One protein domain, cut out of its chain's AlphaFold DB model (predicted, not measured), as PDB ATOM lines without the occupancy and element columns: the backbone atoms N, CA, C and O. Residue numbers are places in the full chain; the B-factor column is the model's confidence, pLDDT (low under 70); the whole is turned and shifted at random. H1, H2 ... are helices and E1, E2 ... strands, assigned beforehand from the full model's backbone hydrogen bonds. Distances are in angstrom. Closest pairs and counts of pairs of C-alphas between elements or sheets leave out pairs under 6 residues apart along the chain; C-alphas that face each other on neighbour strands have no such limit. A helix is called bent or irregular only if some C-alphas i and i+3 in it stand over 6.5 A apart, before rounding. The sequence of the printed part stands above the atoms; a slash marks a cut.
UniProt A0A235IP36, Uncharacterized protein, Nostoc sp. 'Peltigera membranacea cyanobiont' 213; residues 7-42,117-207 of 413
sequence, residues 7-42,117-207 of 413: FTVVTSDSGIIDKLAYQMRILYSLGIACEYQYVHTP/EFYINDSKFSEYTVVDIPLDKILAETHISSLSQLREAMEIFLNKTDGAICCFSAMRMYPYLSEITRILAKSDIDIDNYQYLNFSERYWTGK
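AT A GLANCE: This is residues 7 to 42 and 117 to 207 of the 413 residues of an uncharacterized protein of Nostoc sp. 'Peltigera membranacea cyanobiont' 213 (UniProt A0A235IP36). A small sheet of three parallel strands, in the order E1 E3 E2, is covered on one face by two helices, H1 over E1 and H3 over E2. Off the sheet, H4 packs on H1, while at the other side of H1 the chain runs through H5 into H6, whose residues 200 to 207 stick out as an arm. The printed part has 127 residues, with six named helices and three named strands in the order E1 H1 E2 H2 H3 E3 H4 H5 H6, and its class is mostly helix. It is compact, with a radius of gyration of the C-alphas of 14.6 A, and spans 44 by 33 by 29 A.

IN THESE COORDINATES: Start in the sheet at C-alpha 7, (42.339, -9.311, 37.667), where E1, residues 7 to 10, begins. E3 is residues 164 to 169, 15.2 A long, and E2 is residues 129 to 133. Find H1 at residues 16 to 33, 24.1 A long, with a kink of 26 degrees near residue 24; it is not bent, but only just: C-alphas 21 and 24 are 6.4 A apart. H3, residues 147 to 158, is 16.3 A long, and H2 is residues 135 to 141. H4, residues 174 to 184, is 15.6 A long and irregular, with C-alphas 175 and 178 7.3 A apart. H5 is residues 194 to 197, and H6, residues 199 to 207, ends at C-alpha 207, (19.902, -13.638, 23.661).

HOW THE PARTS SIT: Look first at inner strand E3: N 8 and O 166 are 2.8 A apart towards E1, and N 167 and O 131 are 2.8 A apart towards E2, both within hydrogen-bond range. H1 and H3 lie on the same face, making two layers, helices on one face of a sheet. H1 runs along the strands at a height over the sheet of 8.0 A; H3 runs slantwise to them at 9.6 A. E2, H2, H3 and E3 form a strand-helix-strand unit, parallel neighbour strands with helices between, and its crossover is right-handed. H2 only grazes the sheet with residues 135 to 136. H2 touches residues 150 to 154 of H3, closest at the C-alphas of Ile 138 and Ala 153, 6.7 A. H4 touches residues 26 to 33 of H1 at a steep tilt of 40 degrees, closest at the C-alphas of Leu 30 and Leu 184, 6.9 A. H5 only just touches H1, with 3 pairs of C-alphas within 8 A, the closest Arg 25 and Tyr 194 at 6.0 A. Every O i to N i+4 pair is within hydrogen-bond range in H2 and H6, but 11 of 14 in H1, 6 of 8 in H3 and 5 of 7 in H4; H5 is too short for one.

THE WHOLE: The two C-alphas farthest apart are those of His 143 and Lys 207, 44.5 A. Residues 43 to 116 are not printed, and C-alphas 42 and 117 are 9.5 A apart across that cut. Of the links printed whole, H4 to H5 is short, the others are tight, and none is long. Look for pLDDT under 70 at residues 117 to 120, 159 to 161 and 193 to 196.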
ATOM      1  N   PHE A   7      42.125 -10.268  38.739       93.44
ATOM      2  CA  PHE A   7      42.339  -9.311  37.667       93.44
ATOM      3  C   PHE A   7      41.081  -9.073  36.840       93.44
ATOM      4  O   PHE A   7      40.222  -9.942  36.726       93.44
ATOM      5  N   THR A   8      40.998  -7.894  36.236       93.12
ATOM      6  CA  THR A   8      40.004  -7.545  35.223       93.12
ATOM      7  C   THR A   8      40.686  -6.928  34.003       93.12
ATOM      8  O   THR A   8      41.872  -6.593  34.032       93.12
ATOM      9  N   VAL A   9      39.935  -6.784  32.914       92.50
ATOM     10  CA  VAL A   9      40.402  -6.221  31.651       92.50
ATOM     11  C   VAL A   9      39.538  -5.027  31.264       92.50
ATOM     12  O   VAL A   9      38.313  -5.118  31.218       92.50
ATOM     13  N   VAL A  10      40.194  -3.926  30.906       90.88
ATOM     14  CA  VAL A  10      39.565  -2.755  30.293       90.88
ATOM     15  C   VAL A  10      40.023  -2.665  28.844       90.88
ATOM     16  O   VAL A  10      41.203  -2.490  28.562       90.88
ATOM     17  N   THR A  11      39.098  -2.776  27.895       90.50
ATOM     18  CA  THR A  11      39.411  -2.685  26.460       90.50
ATOM     19  C   THR A  11      39.487  -1.231  25.980       90.50
ATOM     20  O   THR A  11      38.795  -0.364  26.512       90.50
ATOM     21  N   SER A  12      40.264  -0.959  24.929       89.69
ATOM     22  CA  SER A  12      40.289   0.350  24.258       89.69
ATOM     23  C   SER A  12      39.043   0.562  23.401       89.69
ATOM     24  O   SER A  12      38.282  -0.378  23.192       89.69
ATOM     25  N   ASP A  13      38.806   1.767  22.872       85.88
ATOM     26  CA  ASP A  13      37.634   2.021  22.021       85.88
ATOM     27  C   ASP A  13      37.793   1.510  20.572       85.88
ATOM     28  O   ASP A  13      37.890   2.256  19.598       85.88
ATOM     29  N   SER A  14      37.847   0.189  20.427       88.38
ATOM     30  CA  SER A  14      37.929  -0.539  19.157       88.38
ATOM     31  C   SER A  14      36.607  -1.240  18.793       88.38
ATOM     32  O   SER A  14      35.598  -1.117  19.501       88.38
ATOM     33  N   GLY A  15      36.572  -1.907  17.632       89.00
ATOM     34  CA  GLY A  15      35.392  -2.660  17.199       89.00
ATOM     35  C   GLY A  15      35.119  -3.851  18.120       89.00
ATOM     36  O   GLY A  15      36.026  -4.352  18.775       89.00
ATOM     37  N   ILE A  16      33.874  -4.334  18.161       92.06
ATOM     38  CA  ILE A  16      33.469  -5.462  19.022       92.06
ATOM     39  C   ILE A  16      34.407  -6.678  18.925       92.06
ATOM     40  O   ILE A  16      34.777  -7.238  19.951       92.06
ATOM     41  N   ILE A  17      34.848  -7.050  17.721       92.00
ATOM     42  CA  ILE A  17      35.758  -8.187  17.530       92.00
ATOM     43  C   ILE A  17      37.183  -7.873  17.955       92.00
ATOM     44  O   ILE A  17      37.804  -8.707  18.601       92.00
ATOM     45  N   ASP A  18      37.680  -6.666  17.710       90.88
ATOM     46  CA  ASP A  18      38.988  -6.267  18.231       90.88
ATOM     47  C   ASP A  18      39.005  -6.321  19.767       90.88
ATOM     48  O   ASP A  18      39.978  -6.770  20.371       90.88
ATOM     49  N   LYS A  19      37.905  -5.908  20.410       91.94
ATOM     50  CA  LYS A  19      37.733  -6.004  21.865       91.94
ATOM     51  C   LYS A  19      37.722  -7.460  22.315       91.94
ATOM     52  O   LYS A  19      38.546  -7.835  23.139       91.94
ATOM     53  N   LEU A  20      36.818  -8.277  21.779       91.62
ATOM     54  CA  LEU A  20      36.568  -9.630  22.283       91.62
ATOM     55  C   LEU A  20      37.596 -10.665  21.803       91.62
ATOM     56  O   LEU A  20      38.147 -11.402  22.612       91.62
ATOM     57  N   ALA A  21      37.880 -10.712  20.501       87.88
ATOM     58  CA  ALA A  21      38.759 -11.723  19.909       87.88
ATOM     59  C   ALA A  21      40.243 -11.438  20.154       87.88
ATOM     60  O   ALA A  21      41.053 -12.363  20.194       87.88
ATOM     61  N   TYR A  22      40.615 -10.162  20.274       87.31
ATOM     62  CA  TYR A  22      42.019  -9.768  20.305       87.31
ATOM     63  C   TYR A  22      42.446  -9.229  21.669       87.31
ATOM     64  O   TYR A  22      43.249  -9.866  22.348       87.31
ATOM     65  N   GLN A  23      41.883  -8.103  22.114       91.44
ATOM     66  CA  GLN A  23      42.304  -7.460  23.363       91.44
ATOM     67  C   GLN A  23      41.961  -8.302  24.593       91.44
ATOM     68  O   GLN A  23      42.838  -8.572  25.412       91.44
ATOM     69  N   MET A  24      40.707  -8.753  24.702       91.50
ATOM     70  CA  MET A  24      40.265  -9.611  25.800       91.50
ATOM     71  C   MET A  24      41.040 -10.920  25.808       91.50
ATOM     72  O   MET A  24      41.563 -11.273  26.853       91.50
ATOM     73  N   ARG A  25      41.194 -11.598  24.661       89.81
ATOM     74  CA  ARG A  25      41.968 -12.849  24.567       89.81
ATOM     75  C   ARG A  25      43.388 -12.694  25.114       89.81
ATOM     76  O   ARG A  25      43.802 -13.481  25.961       89.81
ATOM     77  N   ILE A  26      44.121 -11.679  24.658       91.38
ATOM     78  CA  ILE A  26      45.525 -11.477  25.042       91.38
ATOM     79  C   ILE A  26      45.642 -11.102  26.523       91.38
ATOM     80  O   ILE A  26      46.423 -11.710  27.250       91.38
ATOM     81  N   LEU A  27      44.857 -10.126  26.988       93.38
ATOM     82  CA  LEU A  27      44.955  -9.641  28.369       93.38
ATOM     83  C   LEU A  27      44.384 -10.639  29.385       93.38
ATOM     84  O   LEU A  27      44.904 -10.746  30.493       93.38
ATOM     85  N   TYR A  28      43.365 -11.409  28.999       92.88
ATOM     86  CA  TYR A  28      42.878 -12.541  29.782       92.88
ATOM     87  C   TYR A  28      43.965 -13.602  29.942       92.88
ATOM     88  O   TYR A  28      44.303 -13.964  31.067       92.88
ATOM     89  N   SER A  29      44.571 -14.033  28.830       92.25
ATOM     90  CA  SER A  29      45.654 -15.025  28.844       92.25
ATOM     91  C   SER A  29      46.834 -14.555  29.691       92.25
ATOM     92  O   SER A  29      47.390 -15.340  30.450       92.25
ATOM     93  N   LEU A  30      47.162 -13.260  29.640       93.88
ATOM     94  CA  LEU A  30      48.174 -12.660  30.507       93.88
ATOM     95  C   LEU A  30      47.829 -12.768  31.994       93.88
ATOM     96  O   LEU A  30      48.696 -13.136  32.784       93.88
ATOM     97  N   GLY A  31      46.588 -12.496  32.396       93.50
ATOM     98  CA  GLY A  31      46.195 -12.644  33.799       93.50
ATOM     99  C   GLY A  31      46.235 -14.082  34.283       93.50
ATOM    100  O   GLY A  31      46.789 -14.344  35.350       93.50
ATOM    101  N   ILE A  32      45.753 -15.016  33.464       92.25
ATOM    102  CA  ILE A  32      45.862 -16.449  33.756       92.25
ATOM    103  C   ILE A  32      47.331 -16.872  33.858       92.25
ATOM    104  O   ILE A  32      47.696 -17.588  34.789       92.25
ATOM    105  N   ALA A  33      48.198 -16.356  32.983       92.12
ATOM    106  CA  ALA A  33      49.636 -16.599  33.039       92.12
ATOM    107  C   ALA A  33      50.289 -16.117  34.325       92.12
ATOM    108  O   ALA A  33      51.174 -16.770  34.876       92.12
ATOM    109  N   CYS A  34      49.801 -15.010  34.861       91.69
ATOM    110  CA  CYS A  34      50.251 -14.510  36.150       91.69
ATOM    111  C   CYS A  34      49.693 -15.301  37.346       91.69
ATOM    112  O   CYS A  34      49.983 -14.931  38.482       91.69
ATOM    113  N   GLU A  35      48.940 -16.383  37.111       91.06
ATOM    114  CA  GLU A  35      48.200 -17.151  38.118       91.06
ATOM    115  C   GLU A  35      47.118 -16.306  38.822       91.06
ATOM    116  O   GLU A  35      46.809 -16.526  39.996       91.06
ATOM    117  N   TYR A  36      46.557 -15.302  38.137       91.06
ATOM    118  CA  TYR A  36      45.505 -14.444  38.686       91.06
ATOM    119  C   TYR A  36      44.120 -15.004  38.349       91.06
ATOM    120  O   TYR A  36      43.899 -15.588  37.289       91.06
ATOM    121  N   GLN A  37      43.153 -14.788  39.238       90.44
ATOM    122  CA  GLN A  37      41.764 -15.180  39.029       90.44
ATOM    123  C   GLN A  37      40.994 -14.060  38.319       90.44
ATOM    124  O   GLN A  37      40.952 -12.921  38.787       90.44
ATOM    125  N   TYR A  38      40.377 -14.373  37.182       91.31
ATOM    126  CA  TYR A  38      39.643 -13.381  36.402       91.31
ATOM    127  C   TYR A  38      38.343 -12.949  37.083       91.31
ATOM    128  O   TYR A  38      37.611 -13.767  37.643       91.31
ATOM    129  N   VAL A  39      38.046 -11.660  36.969       89.50
ATOM    130  CA  VAL A  39      36.813 -11.017  37.407       89.50
ATOM    131  C   VAL A  39      36.212 -10.306  36.217       89.50
ATOM    132  O   VAL A  39      36.800  -9.362  35.684       89.50
ATOM    133  N   HIS A  40      35.029 -10.742  35.794       88.56
ATOM    134  CA  HIS A  40      34.386 -10.097  34.663       88.56
ATOM    135  C   HIS A  40      33.817  -8.737  35.059       88.56
ATOM    136  O   HIS A  40      33.000  -8.630  35.975       88.56
ATOM    137  N   THR A  41      34.200  -7.707  34.309       85.94
ATOM    138  CA  THR A  41      33.571  -6.387  34.347       85.94
ATOM    139  C   THR A  41      32.927  -6.087  32.993       85.94
ATOM    140  O   THR A  41      33.542  -6.403  31.969       85.94
ATOM    141  N   PRO A  42      31.738  -5.456  32.958       84.31
ATOM    142  CA  PRO A  42      31.063  -5.120  31.709       84.31
ATOM    143  C   PRO A  42      31.955  -4.341  30.743       84.31
ATOM    144  O   PRO A  42      32.667  -3.412  31.134       84.31
ATOM    145  N   GLU A 117      30.614 -11.212  37.054       67.50
ATOM    146  CA  GLU A 117      30.768 -12.595  37.490       67.50
ATOM    147  C   GLU A 117      31.898 -12.647  38.505       67.50
ATOM    148  O   GLU A 117      33.083 -12.669  38.171       67.50
ATOM    149  N   PHE A 118      31.497 -12.635  39.773       61.09
ATOM    150  CA  PHE A 118      32.368 -12.936  40.892       61.09
ATOM    151  C   PHE A 118      32.190 -14.419  41.226       61.09
ATOM    152  O   PHE A 118      31.476 -14.769  42.161       61.09
ATOM    153  N   TYR A 119      32.833 -15.324  40.479       60.91
ATOM    154  CA  TYR A 119      32.997 -16.725  40.918       60.91
ATOM    155  C   TYR A 119      34.041 -16.812  42.034       60.91
ATOM    156  O   TYR A 119      35.024 -17.550  41.969       60.91
ATOM    157  N   ILE A 120      33.880 -15.961  43.037       67.00
ATOM    158  CA  ILE A 120      34.903 -15.640  44.005       67.00
ATOM    159  C   ILE A 120      34.324 -15.961  45.369       67.00
ATOM    160  O   ILE A 120      33.494 -15.231  45.905       67.00
ATOM    161  N   ASN A 121      34.760 -17.089  45.922       70.69
ATOM    162  CA  ASN A 121      34.445 -17.468  47.291       70.69
ATOM    163  C   ASN A 121      35.368 -16.701  48.255       70.69
ATOM    164  O   ASN A 121      36.298 -17.271  48.832       70.69
ATOM    165  N   ASP A 122      35.168 -15.384  48.319       77.69
ATOM    166  CA  ASP A 122      35.926 -14.445  49.146       77.69
ATOM    167  C   ASP A 122      34.975 -13.384  49.705       77.69
ATOM    168  O   ASP A 122      34.509 -12.493  48.993       77.69
ATOM    169  N   SER A 123      34.657 -13.490  50.995       78.62
ATOM    170  CA  SER A 123      33.707 -12.591  51.657       78.62
ATOM    171  C   SER A 123      34.204 -11.148  51.741       78.62
ATOM    172  O   SER A 123      33.402 -10.256  51.999       78.62
ATOM    173  N   LYS A 124      35.507 -10.916  51.538       80.31
ATOM    174  CA  LYS A 124      36.113  -9.581  51.539       80.31
ATOM    175  C   LYS A 124      36.223  -8.985  50.144       80.31
ATOM    176  O   LYS A 124      36.708  -7.871  50.018       80.31
ATOM    177  N   PHE A 125      35.772  -9.675  49.093       79.25
ATOM    178  CA  PHE A 125      35.973  -9.236  47.712       79.25
ATOM    179  C   PHE A 125      35.476  -7.803  47.435       79.25
ATOM    180  O   PHE A 125      36.096  -7.061  46.679       79.25
ATOM    181  N   SER A 126      34.391  -7.373  48.087       79.19
ATOM    182  CA  SER A 126      33.870  -6.001  47.981       79.19
ATOM    183  C   SER A 126      34.803  -4.919  48.538       79.19
ATOM    184  O   SER A 126      34.613  -3.747  48.231       79.19
ATOM    185  N   GLU A 127      35.776  -5.292  49.370       83.19
ATOM    186  CA  GLU A 127      36.780  -4.397  49.958       83.19
ATOM    187  C   GLU A 127      38.010  -4.236  49.050       83.19
ATOM    188  O   GLU A 127      38.869  -3.399  49.325       83.19
ATOM    189  N   TYR A 128      38.110  -5.017  47.965       85.06
ATOM    190  CA  TYR A 128      39.296  -5.027  47.116       85.06
ATOM    191  C   TYR A 128      39.405  -3.731  46.315       85.06
ATOM    192  O   TYR A 128      38.459  -3.292  45.655       85.06
ATOM    193  N   THR A 129      40.604  -3.152  46.296       86.56
ATOM    194  CA  THR A 129      40.892  -1.982  45.466       86.56
ATOM    195  C   THR A 129      41.266  -2.411  44.054       86.56
ATOM    196  O   THR A 129      42.110  -3.290  43.865       86.56
ATOM    197  N   VAL A 130      40.681  -1.764  43.047       88.19
ATOM    198  CA  VAL A 130      41.117  -1.936  41.658       88.19
ATOM    199  C   VAL A 130      42.388  -1.119  41.445       88.19
ATOM    200  O   VAL A 130      42.389   0.093  41.659       88.19
ATOM    201  N   VAL A 131      43.464  -1.787  41.036       90.94
ATOM    202  CA  VAL A 131      44.767  -1.173  40.767       90.94
ATOM    203  C   VAL A 131      45.045  -1.268  39.276       90.94
ATOM    204  O   VAL A 131      45.208  -2.363  38.738       90.94
ATOM    205  N   ASP A 132      45.109  -0.120  38.607       91.88
ATOM    206  CA  ASP A 132      45.488  -0.052  37.199       91.88
ATOM    207  C   ASP A 132      46.966  -0.395  37.025       91.88
ATOM    208  O   ASP A 132      47.847   0.261  37.585       91.88
ATOM    209  N   ILE A 133      47.237  -1.415  36.214       93.81
ATOM    210  CA  ILE A 133      48.592  -1.828  35.863       93.81
ATOM    211  C   ILE A 133      48.956  -1.182  34.521       93.81
ATOM    212  O   ILE A 133      48.377  -1.552  33.492       93.81
ATOM    213  N   PRO A 134      49.910  -0.231  34.488       92.88
ATOM    214  CA  PRO A 134      50.284   0.474  33.267       92.88
ATOM    215  C   PRO A 134      51.227  -0.389  32.419       92.88
ATOM    216  O   PRO A 134      52.426  -0.128  32.322       92.88
ATOM    217  N   LEU A 135      50.683  -1.457  31.827       93.56
ATOM    218  CA  LEU A 135      51.434  -2.407  30.999       93.56
ATOM    219  C   LEU A 135      52.169  -1.715  29.842       93.56
ATOM    220  O   LEU A 135      53.264  -2.135  29.484       93.56
ATOM    221  N   ASP A 136      51.603  -0.638  29.295       92.75
ATOM    222  CA  ASP A 136      52.223   0.174  28.248       92.75
ATOM    223  C   ASP A 136      53.536   0.795  28.731       92.75
ATOM    224  O   ASP A 136      54.547   0.701  28.043       92.75
ATOM    225  N   LYS A 137      53.553   1.360  29.943       93.06
ATOM    226  CA  LYS A 137      54.770   1.929  30.539       93.06
ATOM    227  C   LYS A 137      55.787   0.854  30.891       93.06
ATOM    228  O   LYS A 137      56.958   1.004  30.565       93.06
ATOM    229  N   ILE A 138      55.335  -0.247  31.497       94.38
ATOM    230  CA  ILE A 138      56.207  -1.366  31.880       94.38
ATOM    231  C   ILE A 138      56.970  -1.893  30.658       94.38
ATOM    232  O   ILE A 138      58.188  -2.063  30.720       94.38
ATOM    233  N   LEU A 139      56.262  -2.118  29.548       93.56
ATOM    234  CA  LEU A 139      56.844  -2.647  28.313       93.56
ATOM    235  C   LEU A 139      57.648  -1.593  27.533       93.56
ATOM    236  O   LEU A 139      58.577  -1.954  26.820       93.56
ATOM    237  N   ALA A 140      57.331  -0.301  27.671       92.12
ATOM    238  CA  ALA A 140      58.102   0.775  27.046       92.12
ATOM    239  C   ALA A 140      59.447   1.039  27.738       92.12
ATOM    240  O   ALA A 140      60.437   1.333  27.071       92.12
ATOM    241  N   GLU A 141      59.470   0.989  29.070       89.50
ATOM    242  CA  GLU A 141      60.618   1.407  29.887       89.50
ATOM    243  C   GLU A 141      61.571   0.247  30.202       89.50
ATOM    244  O   GLU A 141      62.730   0.471  30.552       89.50
ATOM    245  N   THR A 142      61.107  -0.996  30.054       80.25
ATOM    246  CA  THR A 142      61.842  -2.184  30.489       80.25
ATOM    247  C   THR A 142      61.931  -3.203  29.362       80.25
ATOM    248  O   THR A 142      60.933  -3.539  28.729       80.25
ATOM    249  N   HIS A 143      63.114  -3.780  29.151       89.88
ATOM    250  CA  HIS A 143      63.275  -4.919  28.247       89.88
ATOM    251  C   HIS A 143      62.715  -6.201  28.884       89.88
ATOM    252  O   HIS A 143      63.452  -7.032  29.416       89.88
ATOM    253  N   ILE A 144      61.392  -6.364  28.837       92.88
ATOM    254  CA  ILE A 144      60.697  -7.551  29.335       92.88
ATOM    255  C   ILE A 144      60.745  -8.657  28.276       92.88
ATOM    256  O   ILE A 144      60.217  -8.530  27.176       92.88
ATOM    257  N   SER A 145      61.369  -9.786  28.606       92.50
ATOM    258  CA  SER A 145      61.550 -10.913  27.674       92.50
ATOM    259  C   SER A 145      60.878 -12.214  28.122       92.50
ATOM    260  O   SER A 145      60.846 -13.189  27.355       92.50
ATOM    261  N   SER A 146      60.356 -12.225  29.352       94.44
ATOM    262  CA  SER A 146      59.754 -13.375  30.022       94.44
ATOM    263  C   SER A 146      58.588 -12.958  30.919       94.44
ATOM    264  O   SER A 146      58.499 -11.815  31.372       94.44
ATOM    265  N   LEU A 147      57.717 -13.920  31.224       94.88
ATOM    266  CA  LEU A 147      56.577 -13.723  32.115       94.88
ATOM    267  C   LEU A 147      57.009 -13.393  33.553       94.88
ATOM    268  O   LEU A 147      56.365 -12.581  34.211       94.88
ATOM    269  N   SER A 148      58.116 -13.973  34.032       94.75
ATOM    270  CA  SER A 148      58.648 -13.693  35.373       94.75
ATOM    271  C   SER A 148      59.059 -12.228  35.527       94.75
ATOM    272  O   SER A 148      58.684 -11.594  36.508       94.75
ATOM    273  N   GLN A 149      59.767 -11.675  34.534       95.25
ATOM    274  CA  GLN A 149      60.154 -10.258  34.522       95.25
ATOM    275  C   GLN A 149      58.929  -9.341  34.476       95.25
ATOM    276  O   GLN A 149      58.882  -8.332  35.174       95.25
ATOM    277  N   LEU A 150      57.915  -9.704  33.680       94.94
ATOM    278  CA  LEU A 150      56.674  -8.937  33.613       94.94
ATOM    279  C   LEU A 150      55.963  -8.919  34.972       94.94
ATOM    280  O   LEU A 150      55.529  -7.861  35.419       94.94
ATOM    281  N   ARG A 151      55.874 -10.074  35.645       93.38
ATOM    282  CA  ARG A 151      55.293 -10.188  36.991       93.38
ATOM    283  C   ARG A 151      56.022  -9.296  37.987       93.38
ATOM    284  O   ARG A 151      55.362  -8.506  38.648       93.38
ATOM    285  N   GLU A 152      57.349  -9.376  38.042       93.25
ATOM    286  CA  GLU A 152      58.177  -8.558  38.934       93.25
ATOM    287  C   GLU A 152      57.958  -7.054  38.709       93.25
ATOM    288  O   GLU A 152      57.750  -6.308  39.664       93.25
ATOM    289  N   ALA A 153      57.898  -6.611  37.451       93.75
ATOM    290  CA  ALA A 153      57.610  -5.215  37.129       93.75
ATOM    291  C   ALA A 153      56.193  -4.786  37.562       93.75
ATOM    292  O   ALA A 153      55.996  -3.659  38.018       93.75
ATOM    293  N   MET A 154      55.203  -5.681  37.463       92.81
ATOM    294  CA  MET A 154      53.844  -5.414  37.945       92.81
ATOM    295  C   MET A 154      53.761  -5.335  39.478       92.81
ATOM    296  O   MET A 154      52.958  -4.553  39.984       92.81
ATOM    297  N   GLU A 155      54.592  -6.076  40.223       89.94
ATOM    298  CA  GLU A 155      54.598  -6.049  41.700       89.94
ATOM    299  C   GLU A 155      54.832  -4.654  42.274       89.94
ATOM    300  O   GLU A 155      54.275  -4.307  43.316       89.94
ATOM    301  N   ILE A 156      55.615  -3.823  41.582       90.44
ATOM    302  CA  ILE A 156      55.907  -2.446  41.998       90.44
ATOM    303  C   ILE A 156      54.608  -1.650  42.210       90.44
ATOM    304  O   ILE A 156      54.522  -0.835  43.130       90.44
ATOM    305  N   PHE A 157      53.581  -1.928  41.404       88.75
ATOM    306  CA  PHE A 157      52.269  -1.285  41.485       88.75
ATOM    307  C   PHE A 157      51.341  -1.943  42.515       88.75
ATOM    308  O   PHE A 157      50.408  -1.300  42.988       88.75
ATOM    309  N   LEU A 158      51.604  -3.198  42.888       84.00
ATOM    310  CA  LEU A 158      50.778  -3.989  43.806       84.00
ATOM    311  C   LEU A 158      51.215  -3.885  45.276       84.00
ATOM    312  O   LEU A 158      50.408  -4.142  46.167       84.00
ATOM    313  N   ASN A 159      52.463  -3.483  45.537       68.94
ATOM    314  CA  ASN A 159      53.153  -3.556  46.835       68.94
ATOM    315  C   ASN A 159      52.586  -2.696  47.994       68.94
ATOM    316  O   ASN A 159      53.291  -2.448  48.972       68.94
ATOM    317  N   LYS A 160      51.334  -2.223  47.935       65.25
ATOM    318  CA  LYS A 160      50.718  -1.390  48.993       65.25
ATOM    319  C   LYS A 160      49.257  -1.710  49.317       65.25
ATOM    320  O   LYS A 160      48.659  -1.005  50.127       65.25
ATOM    321  N   THR A 161      48.676  -2.736  48.708       66.19
ATOM    322  CA  THR A 161      47.245  -3.041  48.838       66.19
ATOM    323  C   THR A 161      47.050  -4.519  49.137       66.19
ATOM    324  O   THR A 161      47.164  -5.356  48.238       66.19
ATOM    325  N   ASP A 162      46.745  -4.840  50.394       72.12
ATOM    326  CA  ASP A 162      46.187  -6.146  50.738       72.12
ATOM    327  C   ASP A 162      44.828  -6.279  50.040       72.12
ATOM    328  O   ASP A 162      43.932  -5.467  50.256       72.12
ATOM    329  N   GLY A 163      44.687  -7.280  49.167       76.38
ATOM    330  CA  GLY A 163      43.463  -7.488  48.391       76.38
ATOM    331  C   GLY A 163      43.286  -6.489  47.239       76.38
ATOM    332  O   GLY A 163      42.462  -5.581  47.301       76.38
ATOM    333  N   ALA A 164      44.028  -6.685  46.144       86.06
ATOM    334  CA  ALA A 164      43.892  -5.885  44.926       86.06
ATOM    335  C   ALA A 164      43.319  -6.686  43.747       86.06
ATOM    336  O   ALA A 164      43.619  -7.870  43.566       86.06
ATOM    337  N   ILE A 165      42.529  -6.004  42.916       88.94
ATOM    338  CA  ILE A 165      42.142  -6.470  41.581       88.94
ATOM    339  C   ILE A 165      43.046  -5.752  40.579       88.94
ATOM    340  O   ILE A 165      42.940  -4.540  40.398       88.94
ATOM    341  N   CYS A 166      43.929  -6.494  39.917       92.38
ATOM    342  CA  CYS A 166      44.792  -5.958  38.870       92.38
ATOM    343  C   CYS A 166      43.941  -5.600  37.646       92.38
ATOM    344  O   CYS A 166      43.289  -6.465  37.068       92.38
ATOM    345  N   CYS A 167      43.939  -4.348  37.218       92.88
ATOM    346  CA  CYS A 167      43.253  -3.932  36.003       92.88
ATOM    347  C   CYS A 167      44.257  -3.838  34.852       92.88
ATOM    348  O   CYS A 167      45.165  -3.004  34.864       92.88
ATOM    349  N   PHE A 168      44.096  -4.699  33.847       93.62
ATOM    350  CA  PHE A 168      44.866  -4.631  32.610       93.62
ATOM    351  C   PHE A 168      44.113  -3.800  31.578       93.62
ATOM    352  O   PHE A 168      43.070  -4.211  31.065       93.62
ATOM    353  N   SER A 169      44.648  -2.622  31.258       88.75
ATOM    354  CA  SER A 169      44.032  -1.700  30.305       88.75
ATOM    355  C   SER A 169      44.657  -1.817  28.922       88.75
ATOM    356  O   SER A 169      45.865  -1.696  28.765       88.75
ATOM    357  N   ALA A 170      43.827  -1.970  27.894       86.44
ATOM    358  CA  ALA A 170      44.237  -1.988  26.497       86.44
ATOM    359  C   ALA A 170      44.362  -0.584  25.875       86.44
ATOM    360  O   ALA A 170      44.723  -0.481  24.700       86.44
ATOM    361  N   MET A 171      44.059   0.500  26.609       82.88
ATOM    362  CA  MET A 171      43.907   1.859  26.055       82.88
ATOM    363  C   MET A 171      45.142   2.407  25.317       82.88
ATOM    364  O   MET A 171      45.008   3.361  24.556       82.88
ATOM    365  N   ARG A 172      46.323   1.794  25.480       85.19
ATOM    366  CA  ARG A 172      47.567   2.124  24.753       85.19
ATOM    367  C   ARG A 172      48.398   0.892  24.397       85.19
ATOM    368  O   ARG A 172      49.587   0.990  24.130       85.19
ATOM    369  N   MET A 173      47.764  -0.278  24.392       86.06
ATOM    370  CA  MET A 173      48.494  -1.544  24.338       86.06
ATOM    371  C   MET A 173      48.801  -2.034  22.938       86.06
ATOM    372  O   MET A 173      49.681  -2.872  22.803       86.06
ATOM    373  N   TYR A 174      48.122  -1.523  21.905       84.06
ATOM    374  CA  TYR A 174      48.276  -2.010  20.529       84.06
ATOM    375  C   TYR A 174      49.733  -2.183  20.067       84.06
ATOM    376  O   TYR A 174      50.031  -3.259  19.548       84.06
ATOM    377  N   PRO A 175      50.651  -1.219  20.296       89.06
ATOM    378  CA  PRO A 175      52.059  -1.376  19.921       89.06
ATOM    379  C   PRO A 175      52.774  -2.546  20.613       89.06
ATOM    380  O   PRO A 175      53.740  -3.073  20.076       89.06
ATOM    381  N   TYR A 176      52.287  -2.968  21.781       91.00
ATOM    382  CA  TYR A 176      52.918  -3.965  22.647       91.00
ATOM    383  C   TYR A 176      52.224  -5.338  22.619       91.00
ATOM    384  O   TYR A 176      52.667  -6.273  23.287       91.00
ATOM    385  N   LEU A 177      51.133  -5.504  21.861       86.38
ATOM    386  CA  LEU A 177      50.384  -6.770  21.837       86.38
ATOM    387  C   LEU A 177      51.199  -7.924  21.236       86.38
ATOM    388  O   LEU A 177      51.073  -9.060  21.697       86.38
ATOM    389  N   SER A 178      52.064  -7.651  20.255       87.44
ATOM    390  CA  SER A 178      52.999  -8.643  19.701       87.44
ATOM    391  C   SER A 178      54.022  -9.099  20.744       87.44
ATOM    392  O   SER A 178      54.323 -10.287  20.844       87.44
ATOM    393  N   GLU A 179      54.507  -8.173  21.567       92.12
ATOM    394  CA  GLU A 179      55.450  -8.462  22.639       92.12
ATOM    395  C   GLU A 179      54.812  -9.289  23.756       92.12
ATOM    396  O   GLU A 179      55.391 -10.293  24.167       92.12
ATOM    397  N   ILE A 180      53.585  -8.955  24.168       92.19
ATOM    398  CA  ILE A 180      52.826  -9.787  25.111       92.19
ATOM    399  C   ILE A 180      52.593 -11.177  24.526       92.19
ATOM    400  O   ILE A 180      52.829 -12.168  25.207       92.19
ATOM    401  N   THR A 181      52.189 -11.273  23.257       90.88
ATOM    402  CA  THR A 181      51.984 -12.568  22.586       90.88
ATOM    403  C   THR A 181      53.271 -13.397  22.587       90.88
ATOM    404  O   THR A 181      53.234 -14.588  22.875       90.88
ATOM    405  N   ARG A 182      54.428 -12.768  22.347       92.12
ATOM    406  CA  ARG A 182      55.749 -13.413  22.417       92.12
ATOM    407  C   ARG A 182      56.102 -13.876  23.831       92.12
ATOM    408  O   ARG A 182      56.704 -14.936  23.980       92.12
ATOM    409  N   ILE A 183      55.772 -13.091  24.856       93.38
ATOM    410  CA  ILE A 183      55.958 -13.478  26.262       93.38
ATOM    411  C   ILE A 183      55.069 -14.682  26.592       93.38
ATOM    412  O   ILE A 183      55.554 -15.651  27.171       93.38
ATOM    413  N   LEU A 184      53.801 -14.643  26.172       92.38
ATOM    414  CA  LEU A 184      52.828 -15.710  26.400       92.38
ATOM    415  C   LEU A 184      53.183 -16.998  25.665       92.38
ATOM    416  O   LEU A 184      53.054 -18.061  26.248       92.38
ATOM    417  N   ALA A 185      53.713 -16.922  24.444       91.06
ATOM    418  CA  ALA A 185      54.151 -18.097  23.690       91.06
ATOM    419  C   ALA A 185      55.294 -18.878  24.372       91.06
ATOM    420  O   ALA A 185      55.573 -20.010  23.994       91.06
ATOM    421  N   LYS A 186      55.980 -18.268  25.352       90.25
ATOM    422  CA  LYS A 186      57.016 -18.918  26.175       90.25
ATOM    423  C   LYS A 186      56.495 -19.434  27.516       90.25
ATOM    424  O   LYS A 186      57.228 -20.131  28.211       90.25
ATOM    425  N   SER A 187      55.294 -19.031  27.922       80.62
ATOM    426  CA  SER A 187      54.567 -19.704  28.996       80.62
ATOM    427  C   SER A 187      53.793 -20.851  28.363       80.62
ATOM    428  O   SER A 187      53.274 -20.665  27.272       80.62
ATOM    429  N   ASP A 188      53.688 -22.012  29.003       84.06
ATOM    430  CA  ASP A 188      52.959 -23.184  28.477       84.06
ATOM    431  C   ASP A 188      51.424 -22.977  28.412       84.06
ATOM    432  O   ASP A 188      50.629 -23.875  28.684       84.06
ATOM    433  N   ILE A 189      50.984 -21.756  28.117       81.94
ATOM    434  CA  ILE A 189      49.606 -21.303  28.127       81.94
ATOM    435  C   ILE A 189      49.140 -21.203  26.699       81.94
ATOM    436  O   ILE A 189      49.639 -20.414  25.897       81.94
ATOM    437  N   ASP A 190      48.118 -21.989  26.423       79.88
ATOM    438  CA  ASP A 190      47.385 -21.899  25.187       79.88
ATOM    439  C   ASP A 190      46.578 -20.588  25.155       79.88
ATOM    440  O   ASP A 190      45.561 -20.437  25.835       79.88
ATOM    441  N   ILE A 191      47.054 -19.624  24.361       74.38
ATOM    442  CA  ILE A 191      46.406 -18.321  24.135       74.38
ATOM    443  C   ILE A 191      45.025 -18.500  23.477       74.38
ATOM    444  O   ILE A 191      44.152 -17.635  23.605       74.38
ATOM    445  N   ASP A 192      44.798 -19.621  22.792       71.19
ATOM    446  CA  ASP A 192      43.512 -19.943  22.181       71.19
ATOM    447  C   ASP A 192      42.529 -20.575  23.179       71.19
ATOM    448  O   ASP A 192      41.325 -20.628  22.910       71.19
ATOM    449  N   ASN A 193      42.981 -20.910  24.392       64.75
ATOM    450  CA  ASN A 193      42.146 -21.445  25.467       64.75
ATOM    451  C   ASN A 193      41.399 -20.360  26.272       64.75
ATOM    452  O   ASN A 193      41.053 -20.549  27.435       64.75
ATOM    453  N   TYR A 194      41.052 -19.221  25.659       69.69
ATOM    454  CA  TYR A 194      40.103 -18.259  26.253       69.69
ATOM    455  C   TYR A 194      38.654 -18.786  26.269       69.69
ATOM    456  O   TYR A 194      37.726 -18.043  26.601       69.69
ATOM    457  N   GLN A 195      38.460 -20.074  25.948       64.12
ATOM    458  CA  GLN A 195      37.203 -20.801  26.100       64.12
ATOM    459  C   GLN A 195      36.602 -20.610  27.493       64.12
ATOM    460  O   GLN A 195      35.390 -20.511  27.584       64.12
ATOM    461  N   TYR A 196      37.416 -20.419  28.540       66.38
ATOM    462  CA  TYR A 196      36.956 -20.111  29.902       66.38
ATOM    463  C   TYR A 196      36.058 -18.871  30.031       66.38
ATOM    464  O   TYR A 196      35.347 -18.737  31.025       66.38
ATOM    465  N   LEU A 197      36.073 -17.949  29.061       82.00
ATOM    466  CA  LEU A 197      35.137 -16.819  29.042       82.00
ATOM    467  C   LEU A 197      33.726 -17.225  28.589       82.00
ATOM    468  O   LEU A 197      32.814 -16.401  28.674       82.00
ATOM    469  N   ASN A 198      33.549 -18.457  28.091       88.06
ATOM    470  CA  ASN A 198      32.291 -19.059  27.646       88.06
ATOM    471  C   ASN A 198      31.425 -18.095  26.814       88.06
ATOM    472  O   ASN A 198      30.204 -18.060  26.952       88.06
ATOM    473  N   PHE A 199      32.043 -17.285  25.941       90.69
ATOM    474  CA  PHE A 199      31.341 -16.210  25.231       90.69
ATOM    475  C   PHE A 199      30.113 -16.701  24.461       90.69
ATOM    476  O   PHE A 199      29.100 -16.009  24.454       90.69
ATOM    477  N   SER A 200      30.189 -17.887  23.853       92.88
ATOM    478  CA  SER A 200      29.047 -18.516  23.186       92.88
ATOM    479  C   SER A 200      27.904 -18.801  24.168       92.88
ATOM    480  O   SER A 200      26.798 -18.305  23.978       92.88
ATOM    481  N   GLU A 201      28.158 -19.510  25.271       92.38
ATOM    482  CA  GLU A 201      27.136 -19.822  26.283       92.38
ATOM    483  C   GLU A 201      26.506 -18.553  26.880       92.38
ATOM    484  O   GLU A 201      25.277 -18.443  26.975       92.38
ATOM    485  N   ARG A 202      27.339 -17.561  27.223       92.50
ATOM    486  CA  ARG A 202      26.890 -16.259  27.738       92.50
ATOM    487  C   ARG A 202      26.007 -15.551  26.714       92.50
ATOM    488  O   ARG A 202      24.916 -15.100  27.063       92.50
ATOM    489  N   TYR A 203      26.427 -15.531  25.451       94.44
ATOM    490  CA  TYR A 203      25.661 -14.958  24.351       94.44
ATOM    491  C   TYR A 203      24.287 -15.615  24.198       94.44
ATOM    492  O   TYR A 203      23.281 -14.909  24.184       94.44
ATOM    493  N   TRP A 204      24.210 -16.947  24.138       94.00
ATOM    494  CA  TRP A 204      22.933 -17.649  23.965       94.00
ATOM    495  C   TRP A 204      22.001 -17.466  25.168       94.00
ATOM    496  O   TRP A 204      20.816 -17.188  24.982       94.00
ATOM    497  N   THR A 205      22.552 -17.463  26.385       91.88
ATOM    498  CA  THR A 205      21.807 -17.150  27.617       91.88
ATOM    499  C   THR A 205      21.290 -15.704  27.637       91.88
ATOM    500  O   THR A 205      20.186 -15.427  28.115       91.88
ATOM    501  N   GLY A 206      22.091 -14.753  27.149       89.50
ATOM    502  CA  GLY A 206      21.718 -13.342  27.038       89.50
ATOM    503  C   GLY A 206      20.643 -13.108  25.976       89.50
ATOM    504  O   GLY A 206      19.644 -12.426  26.225       89.50
ATOM    505  N   LYS A 207      20.808 -13.736  24.809       87.12
ATOM    506  CA  LYS A 207      19.902 -13.638  23.661       87.12
ATOM    507  C   LYS A 207      18.505 -14.173  23.963       87.12
ATOM    508  O   LYS A 207      17.543 -13.591  23.476       87.12
TER     509      LYS A 207